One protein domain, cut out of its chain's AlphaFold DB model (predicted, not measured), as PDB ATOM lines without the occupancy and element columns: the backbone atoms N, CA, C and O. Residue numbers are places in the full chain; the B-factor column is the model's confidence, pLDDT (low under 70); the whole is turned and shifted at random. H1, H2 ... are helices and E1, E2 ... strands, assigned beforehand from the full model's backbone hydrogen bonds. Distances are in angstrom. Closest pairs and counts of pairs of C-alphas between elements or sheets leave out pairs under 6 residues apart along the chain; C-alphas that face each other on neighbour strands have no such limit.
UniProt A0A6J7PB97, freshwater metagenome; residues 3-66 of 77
ATOM      1  N   GLY A   3     236.128 240.437 327.314       96.50
ATOM      2  CA  GLY A   3     236.479 241.675 326.600       96.50
ATOM      3  C   GLY A   3     236.811 241.475 325.115       96.50
ATOM      4  O   GLY A   3     236.881 242.442 324.366       96.50
ATOM      5  N   TYR A   4     236.984 240.228 324.674       97.25
ATOM      6  CA  TYR A   4     237.213 239.861 323.279       97.25
ATOM      7  C   TYR A   4     235.958 239.365 322.562       97.25
ATOM      8  O   TYR A   4     236.065 238.881 321.439       97.25
ATOM      9  N   HIS A   5     234.762 239.483 323.149       96.81
ATOM     10  CA  HIS A   5     233.537 239.308 322.368       96.81
ATOM     11  C   HIS A   5     233.513 240.304 321.208       96.81
ATOM     12  O   HIS A   5     233.811 241.490 321.382       96.81
ATOM     13  N   LEU A   6     233.099 239.821 320.038       96.25
ATOM     14  CA  LEU A   6     232.724 240.697 318.939       96.25
ATOM     15  C   LEU A   6     231.534 241.558 319.372       96.25
ATOM     16  O   LEU A   6     230.652 241.103 320.107       96.25
ATOM     17  N   SER A   7     231.502 242.798 318.887       95.81
ATOM     18  CA  SER A   7     230.426 243.725 319.236       95.81
ATOM     19  C   SER A   7     229.065 243.207 318.779       95.81
ATOM     20  O   SER A   7     228.967 242.470 317.790       95.81
ATOM     21  N   ASN A   8     227.982 243.637 319.433       94.94
ATOM     22  CA  ASN A   8     226.640 243.194 319.037       94.94
ATOM     23  C   ASN A   8     226.320 243.592 317.587       94.94
ATOM     24  O   ASN A   8     225.614 242.862 316.890       94.94
ATOM     25  N   LYS A   9     226.881 244.714 317.109       96.56
ATOM     26  CA  LYS A   9     226.798 245.126 315.700       96.56
ATOM     27  C   LYS A   9     227.417 244.077 314.773       96.56
ATOM     28  O   LYS A   9     226.747 243.634 313.845       96.56
ATOM     29  N   VAL A  10     228.657 243.662 315.038       96.69
ATOM     30  CA  VAL A  10     229.360 242.662 314.219       96.69
ATOM     31  C   VAL A  10     228.639 241.316 314.278       96.69
ATOM     32  O   VAL A  10     228.414 240.690 313.248       96.69
ATOM     33  N   LEU A  11     228.190 240.887 315.461       96.88
ATOM     34  CA  LEU A  11     227.430 239.642 315.595       96.88
ATOM     35  C   LEU A  11     226.112 239.669 314.818       96.88
ATOM     36  O   LEU A  11     225.717 238.643 314.269       96.88
ATOM     37  N   LYS A  12     225.444 240.825 314.741       96.94
ATOM     38  CA  LYS A  12     224.233 240.997 313.930       96.94
ATOM     39  C   LYS A  12     224.536 240.905 312.435       96.94
ATOM     40  O   LYS A  12     223.783 240.270 311.708       96.94
ATOM     41  N   GLU A  13     225.628 241.516 311.983       97.62
ATOM     42  CA  GLU A  13     226.076 241.440 310.585       97.62
ATOM     43  C   GLU A  13     226.464 240.008 310.178       97.62
ATOM     44  O   GLU A  13     226.261 239.619 309.031       97.62
ATOM     45  N   LEU A  14     226.965 239.210 311.125       96.56
ATOM     46  CA  LEU A  14     227.341 237.809 310.922       96.56
ATOM     47  C   LEU A  14     226.193 236.803 311.127       96.56
ATOM     48  O   LEU A  14     226.431 235.606 310.977       96.56
ATOM     49  N   ASP A  15     224.990 237.256 311.494       97.00
ATOM     50  CA  ASP A  15     223.850 236.411 311.897       97.00
ATOM     51  C   ASP A  15     224.182 235.435 313.051       97.00
ATOM     52  O   ASP A  15     223.858 234.249 313.044       97.00
ATOM     53  N   ARG A  16     224.896 235.943 314.065       96.31
ATOM     54  CA  ARG A  16     225.381 235.177 315.231       96.31
ATOM     55  C   ARG A  16     224.916 235.723 316.575       96.31
ATOM     56  O   ARG A  16     225.327 235.212 317.615       96.31
ATOM     57  N   SER A  17     224.057 236.744 316.596       94.25
ATOM     58  CA  SER A  17     223.598 237.378 317.843       94.25
ATOM     59  C   SER A  17     222.987 236.389 318.845       94.25
ATOM     60  O   SER A  17     223.142 236.561 320.048       94.25
ATOM     61  N   ASN A  18     222.332 235.328 318.366       94.44
ATOM     62  CA  ASN A  18     221.717 234.279 319.189       94.44
ATOM     63  C   ASN A  18     222.713 233.269 319.788       94.44
ATOM     64  O   ASN A  18     222.312 232.407 320.565       94.44
ATOM     65  N   ARG A  19     223.990 233.340 319.406       93.56
ATOM     66  CA  ARG A  19     225.047 232.409 319.824       93.56
ATOM     67  C   ARG A  19     226.211 233.125 320.506       93.56
ATOM     68  O   ARG A  19     227.300 232.563 320.581       93.56
ATOM     69  N   LYS A  20     225.999 234.354 320.991       90.81
ATOM     70  CA  LYS A  20     227.003 235.115 321.749       90.81
ATOM     71  C   LYS A  20     227.555 234.256 322.892       90.81
ATOM     72  O   LYS A  20     226.783 233.677 323.655       90.81
ATOM     73  N   GLY A  21     228.879 234.144 322.959       91.25
ATOM     74  CA  GLY A  21     229.590 233.241 323.866       91.25
ATOM     75  C   GLY A  21     230.052 231.930 323.218       91.25
ATOM     76  O   GLY A  21     230.807 231.187 323.837       91.25
ATOM     77  N   ALA A  22     229.660 231.634 321.973       93.62
ATOM     78  CA  ALA A  22     230.258 230.542 321.202       93.62
ATOM     79  C   ALA A  22     231.672 230.918 320.704       93.62
ATOM     80  O   ALA A  22     231.929 232.105 320.483       93.62
ATOM     81  N   PRO A  23     232.578 229.948 320.458       91.94
ATOM     82  CA  PRO A  23     233.964 230.230 320.060       91.94
ATOM     83  C   PRO A  23     234.113 231.157 318.845       91.94
ATOM     84  O   PRO A  23     235.026 231.971 318.787       91.94
ATOM     85  N   ASP A  24     233.185 231.090 317.890       94.00
ATOM     86  CA  ASP A  24     233.165 231.907 316.673       94.00
ATOM     87  C   ASP A  24     232.573 233.320 316.868       94.00
ATOM     88  O   ASP A  24     232.339 234.037 315.891       94.00
ATOM     89  N   THR A  25     232.314 233.719 318.117       96.19
ATOM     90  CA  THR A  25     231.806 235.050 318.503       96.19
ATOM     91  C   THR A  25     232.843 235.919 319.217       96.19
ATOM     92  O   THR A  25     232.506 236.999 319.705       96.19
ATOM     93  N   PHE A  26     234.104 235.479 319.235       96.62
ATOM     94  CA  PHE A  26     235.232 236.185 319.834       96.62
ATOM     95  C   PHE A  26     236.281 236.584 318.795       96.62
ATOM     96  O   PHE A  26     236.502 235.881 317.809       96.62
ATOM     97  N   ASP A  27     236.984 237.678 319.068       96.88
ATOM     98  CA  ASP A  27     238.252 238.024 318.429       96.88
ATOM     99  C   ASP A  27     239.409 237.273 319.115       96.88
ATOM    100  O   ASP A  27     240.104 237.787 319.996       96.88
ATOM    101  N   VAL A  28     239.577 236.005 318.734       95.38
ATOM    102  CA  VAL A  28     240.622 235.125 319.283       95.38
ATOM    103  C   VAL A  28     242.018 235.621 318.909       95.38
ATOM    104  O   VAL A  28     242.926 235.592 319.744       95.38
ATOM    105  N   ASP A  29     242.191 236.118 317.686       96.75
ATOM    106  CA  ASP A  29     243.479 236.624 317.213       96.75
ATOM    107  C   ASP A  29     243.900 237.871 317.998       96.75
ATOM    108  O   ASP A  29     245.055 237.979 318.420       96.75
ATOM    109  N   GLY A  30     242.958 238.776 318.292       96.94
ATOM    110  CA  GLY A  30     243.187 239.923 319.166       96.94
ATOM    111  C   GLY A  30     243.600 239.525 320.586       96.94
ATOM    112  O   GLY A  30     244.483 240.158 321.178       96.94
ATOM    113  N   TYR A  31     243.012 238.458 321.136       97.00
ATOM    114  CA  TYR A  31     243.389 237.937 322.452       97.00
ATOM    115  C   TYR A  31     244.801 237.338 322.446       97.00
ATOM    116  O   TYR A  31     245.622 237.661 323.307       97.00
ATOM    117  N   VAL A  32     245.131 236.521 321.443       97.00
ATOM    118  CA  VAL A  32     246.477 235.950 321.280       97.00
ATOM    119  C   VAL A  32     247.521 237.059 321.102       97.00
ATOM    120  O   VAL A  32     248.578 237.025 321.739       97.00
ATOM    121  N   ALA A  33     247.210 238.090 320.313       97.88
ATOM    122  CA  ALA A  33     248.074 239.253 320.135       97.88
ATOM    123  C   ALA A  33     248.336 239.993 321.459       97.88
ATOM    124  O   ALA A  33     249.475 240.389 321.718       97.88
ATOM    125  N   LEU A  34     247.329 240.138 322.330       97.44
ATOM    126  CA  LEU A  34     247.523 240.697 323.673       97.44
ATOM    127  C   LEU A  34     248.515 239.871 324.492       97.44
ATOM    128  O   LEU A  34     249.440 240.443 325.068       97.44
ATOM    129  N   LEU A  35     248.357 238.546 324.537       96.94
ATOM    130  CA  LEU A  35     249.256 237.681 325.309       96.94
ATOM    131  C   LEU A  35     250.698 237.773 324.807       96.94
ATOM    132  O   LEU A  35     251.632 237.848 325.608       96.94
ATOM    133  N   HIS A  36     250.889 237.832 323.487       98.00
ATOM    134  CA  HIS A  36     252.207 238.060 322.904       98.00
ATOM    135  C   HIS A  36     252.795 239.413 323.309       98.00
ATOM    136  O   HIS A  36     253.972 239.470 323.663       98.00
ATOM    137  N   ARG A  37     251.997 240.487 323.307       97.31
ATOM    138  CA  ARG A  37     252.450 241.818 323.743       97.31
ATOM    139  C   ARG A  37     252.833 241.835 325.221       97.31
ATOM    140  O   ARG A  37     253.923 242.288 325.542       97.31
ATOM    141  N   ILE A  38     251.996 241.278 326.096       97.06
ATOM    142  CA  ILE A  38     252.285 241.167 327.536       97.06
ATOM    143  C   ILE A  38     253.603 240.419 327.770       97.06
ATOM    144  O   ILE A  38     254.412 240.826 328.597       97.06
ATOM    145  N   LYS A  39     253.837 239.328 327.034       96.31
ATOM    146  CA  LYS A  39     255.046 238.511 327.189       96.31
ATOM    147  C   LYS A  39     256.315 239.204 326.680       96.31
ATOM    148  O   LYS A  39     257.377 239.004 327.261       96.31
ATOM    149  N   ASN A  40     256.216 239.950 325.582       97.81
ATOM    150  CA  ASN A  40     257.382 240.462 324.858       97.81
ATOM    151  C   ASN A  40     257.714 241.932 325.164       97.81
ATOM    152  O   ASN A  40     258.821 242.358 324.848       97.81
ATOM    153  N   SER A  41     256.803 242.679 325.794       96.31
ATOM    154  CA  SER A  41     256.984 244.094 326.151       96.31
ATOM    155  C   SER A  41     256.796 244.330 327.662       96.31
ATOM    156  O   SER A  41     255.881 245.055 328.055       96.31
ATOM    157  N   PRO A  42     257.624 243.726 328.539       93.38
ATOM    158  CA  PRO A  42     257.423 243.776 329.993       93.38
ATOM    159  C   PRO A  42     257.570 245.179 330.604       93.38
ATOM    160  O   PRO A  42     257.084 245.411 331.706       93.38
ATOM    161  N   ASP A  43     258.220 246.107 329.897       96.62
ATOM    162  CA  ASP A  43     258.464 247.477 330.363       96.62
ATOM    163  C   ASP A  43     257.406 248.485 329.865       96.62
ATOM    164  O   ASP A  43     257.494 249.679 330.151       96.62
ATOM    165  N   GLU A  44     256.381 248.025 329.138       97.50
ATOM    166  CA  GLU A  44     255.322 248.868 328.574       97.50
ATOM    167  C   GLU A  44     253.980 248.702 329.301       97.50
ATOM    168  O   GLU A  44     253.651 247.647 329.839       97.50
ATOM    169  N   SER A  45     253.153 249.753 329.281       98.31
ATOM    170  CA  SER A  45     251.743 249.637 329.672       98.31
ATOM    171  C   SER A  45     250.931 249.055 328.518       98.31
ATOM    172  O   SER A  45     250.796 249.681 327.465       98.31
ATOM    173  N   ILE A  46     250.366 247.865 328.720       98.31
ATOM    174  CA  ILE A  46     249.591 247.151 327.706       98.31
ATOM    175  C   ILE A  46     248.104 247.267 328.023       98.31
ATOM    176  O   ILE A  46     247.600 246.664 328.971       98.31
ATOM    177  N   TYR A  47     247.398 248.047 327.211       98.31
ATOM    178  CA  TYR A  47     245.954 248.220 327.320       98.31
ATOM    179  C   TYR A  47     245.199 247.081 326.634       98.31
ATOM    180  O   TYR A  47     245.616 246.604 325.572       98.31
ATOM    181  N   PHE A  48     244.079 246.673 327.223       97.94
ATOM    182  CA  PHE A  48     243.236 245.582 326.741       97.94
ATOM    183  C   PHE A  48     241.746 245.913 326.913       97.94
ATOM    184  O   PHE A  48     241.401 246.777 327.725       97.94
ATOM    185  N   PRO A  49     240.852 245.286 326.129       98.06
ATOM    186  CA  PRO A  49     239.424 245.539 326.243       98.06
ATOM    187  C   PRO A  49     238.818 244.860 327.477       98.06
ATOM    188  O   PRO A  49     239.208 243.748 327.840       98.06
ATOM    189  N   ILE A  50     237.827 245.504 328.090       97.62
ATOM    190  CA  ILE A  50     237.000 244.924 329.155       97.62
ATOM    191  C   ILE A  50     235.553 244.875 328.659       97.62
ATOM    192  O   ILE A  50     235.122 245.716 327.876       97.62
ATOM    193  N   PHE A  51     234.823 243.828 329.041       96.31
ATOM    194  CA  PHE A  51     233.408 243.700 328.711       96.31
ATOM    195  C   PHE A  51     232.568 244.389 329.781       96.31
ATOM    196  O   PHE A  51     232.549 243.943 330.931       96.31
ATOM    197  N   ASP A  52     231.858 245.444 329.397       96.44
ATOM    198  CA  ASP A  52     230.947 246.159 330.278       96.44
ATOM    199  C   ASP A  52     229.556 245.512 330.226       96.44
ATOM    200  O   ASP A  52     228.830 245.568 329.229       96.44
ATOM    201  N   ARG A  53     229.174 244.894 331.347       94.38
ATOM    202  CA  ARG A  53     227.884 244.215 331.534       94.38
ATOM    203  C   ARG A  53     226.694 245.179 331.559       94.38
ATOM    204  O   ARG A  53     225.575 244.744 331.321       94.38
ATOM    205  N   ALA A  54     226.896 246.468 331.837       96.25
ATOM    206  CA  ALA A  54     225.807 247.445 331.838       96.25
ATOM    207  C   ALA A  54     225.303 247.757 330.420       96.25
ATOM    208  O   ALA A  54     224.121 248.050 330.238       96.25
ATOM    209  N   ILE A  55     226.192 247.679 329.425       94.75
ATOM    210  CA  ILE A  55     225.882 247.952 328.013       94.75
ATOM    211  C   ILE A  55     226.002 246.716 327.113       94.75
ATOM    212  O   ILE A  55     225.686 246.795 325.928       94.75
ATOM    213  N   GLU A  56     226.424 245.579 327.671       93.62
ATOM    214  CA  GLU A  56     226.603 244.305 326.968       93.62
ATOM    215  C   GLU A  56     227.568 244.399 325.769       93.62
ATOM    216  O   GLU A  56     227.360 243.756 324.730       93.62
ATOM    217  N   GLU A  57     228.640 245.181 325.915       95.31
ATOM    218  CA  GLU A  57     229.644 245.457 324.878       95.31
ATOM    219  C   GLU A  57     231.069 245.494 325.446       95.31
ATOM    220  O   GLU A  57     231.291 245.783 326.622       95.31
ATOM    221  N   SER A  58     232.049 245.239 324.579       96.06
ATOM    222  CA  SER A  58     233.471 245.384 324.903       96.06
ATOM    223  C   SER A  58     233.932 246.830 324.711       96.06
ATOM    224  O   SER A  58     233.785 247.393 323.623       96.06
ATOM    225  N   ILE A  59     234.554 247.418 325.731       96.88
ATOM    226  CA  ILE A  59     235.156 248.752 325.679       96.88
ATOM    227  C   ILE A  59     236.663 248.604 325.466       96.88
ATOM    228  O   ILE A  59     237.382 247.987 326.254       96.88
ATOM    229  N   ALA A  60     237.159 249.179 324.372       96.50
ATOM    230  CA  ALA A  60     238.580 249.156 324.050       96.50
ATOM    231  C   ALA A  60     239.403 249.981 325.054       96.50
ATOM    232  O   ALA A  60     239.014 251.083 325.429       96.50
ATOM    233  N   ALA A  61     240.583 249.464 325.413       96.94
ATOM    234  CA  ALA A  61     241.558 250.121 326.289       96.94
ATOM    235  C   ALA A  61     241.031 250.536 327.679       96.94
ATOM    236  O   ALA A  61     241.566 251.455 328.295       96.94
ATOM    237  N   GLU A  62     240.013 249.842 328.188       97.75
ATOM    238  CA  GLU A  62     239.490 250.059 329.539       97.75
ATOM    239  C   GLU A  62     240.400 249.435 330.614       97.75
ATOM    240  O   GLU A  62     240.582 249.997 331.694       97.75
ATOM    241  N   GLY A  63     241.024 248.292 330.309       97.62
ATOM    242  CA  GLY A  63     241.979 247.614 331.185       97.62
ATOM    243  C   GLY A  63     243.432 247.931 330.840       97.62
ATOM    244  O   GLY A  63     243.761 248.199 329.684       97.62
ATOM    245  N   VAL A  64     244.328 247.843 331.831       98.19
ATOM    246  CA  VAL A  64     245.780 247.991 331.632       98.19
ATOM    247  C   VAL A  64     246.580 246.981 332.451       98.19
ATOM    248  O   VAL A  64     246.367 246.818 333.652       98.19
ATOM    249  N   VAL A  65     247.540 246.326 331.798       98.06
ATOM    250  CA  VAL A  65     248.640 245.610 332.452       98.06
ATOM    251  C   VAL A  65     249.829 246.559 332.505       98.06
ATOM    252  O   VAL A  65     250.315 247.005 331.466       98.06
ATOM    253  N   LYS A  66     250.268 246.912 333.714       98.19
ATOM    254  CA  LYS A  66     251.387 247.837 333.927       98.19
ATOM    255  C   LYS A  66     252.726 247.092 334.060       98.19
ATOM    256  O   LYS A  66     252.702 245.931 334.475       98.19
TER     257      LYS A  66
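What this domain is: This is residues 3 to 66 of the 77 residues of a protein of freshwater metagenome (UniProt A0A6J7PB97). A long, narrow hairpin of two strands, E1 and E2, has the longer helix, H2, running lengthwise beside its E1 side, while a short helix, H1, sits away from H2 at the end of the hairpin where the turn between the strands lies. The printed part has 64 residues with two named helices and two named strands, in the order H1, H2, E1, E2 along the chain. The sheet has the order E1 - E2 and is antiparallel; the class is mixed, helices and strands. The outline is elongated, with spans of 40 by 23 by 15 A, and the whole is only just loose, close to compact, with a radius of gyration of the C-alphas of 13.1 A.

Where its parts are: Strand E1 holds residues 46 to 52 and measures 18.8 A from first to last C-alpha; C-alpha 46 is at (249.591, 247.151, 327.706). Strand E2 holds residues 57 to 65, measures 20.5 A and ends with C-alpha 65 at (248.640, 245.610, 332.452). E2 bends by 60 degrees at residue 60. Helix H2 holds residues 28 to 40 and is 18.5 A long. Helix H1, residues 8 to 13, is 8.7 A long and begins with C-alpha 8 at (226.640, 243.194, 319.037).

How they stand to each other: E1 and E2 form a hairpin of antiparallel neighbours, with 145 degrees between their directions. N 46 and O 65 are 2.9 A apart and N 59 and O 50 are 2.8 A apart, both within hydrogen-bond range. The C-alphas of Phe 51 and Ser 58, 4.2 A apart, face each other. The closest C-alphas of H2 and E1 are those of Ile 38 and Ile 46, 6.6 A apart. H2 and E2 have 1 pair of C-alphas within 8 A, those of Ile 38 and Val 65 at 7.6 A. H1 and E2 also have 1 such pair, Asn 8 and Glu 57, at 6.9 A. H1 is apart from H2 and from E1. In H1 and H2 every O i to N i+4 pair is within hydrogen-bond range.

The domain as a whole: The two C-alphas farthest apart are those of Asp 15 and Asp 43, at 40.8 A. The printed part runs from residue 3 to residue 66 of a chain of 77 residues and has no cut. The link from H1 to H2, residues 14 to 27, is long; the links from H2 to E1 and from E1 to E2 are tight. The mean pLDDT of the printed part is 96.3, and no printed residue is under 70.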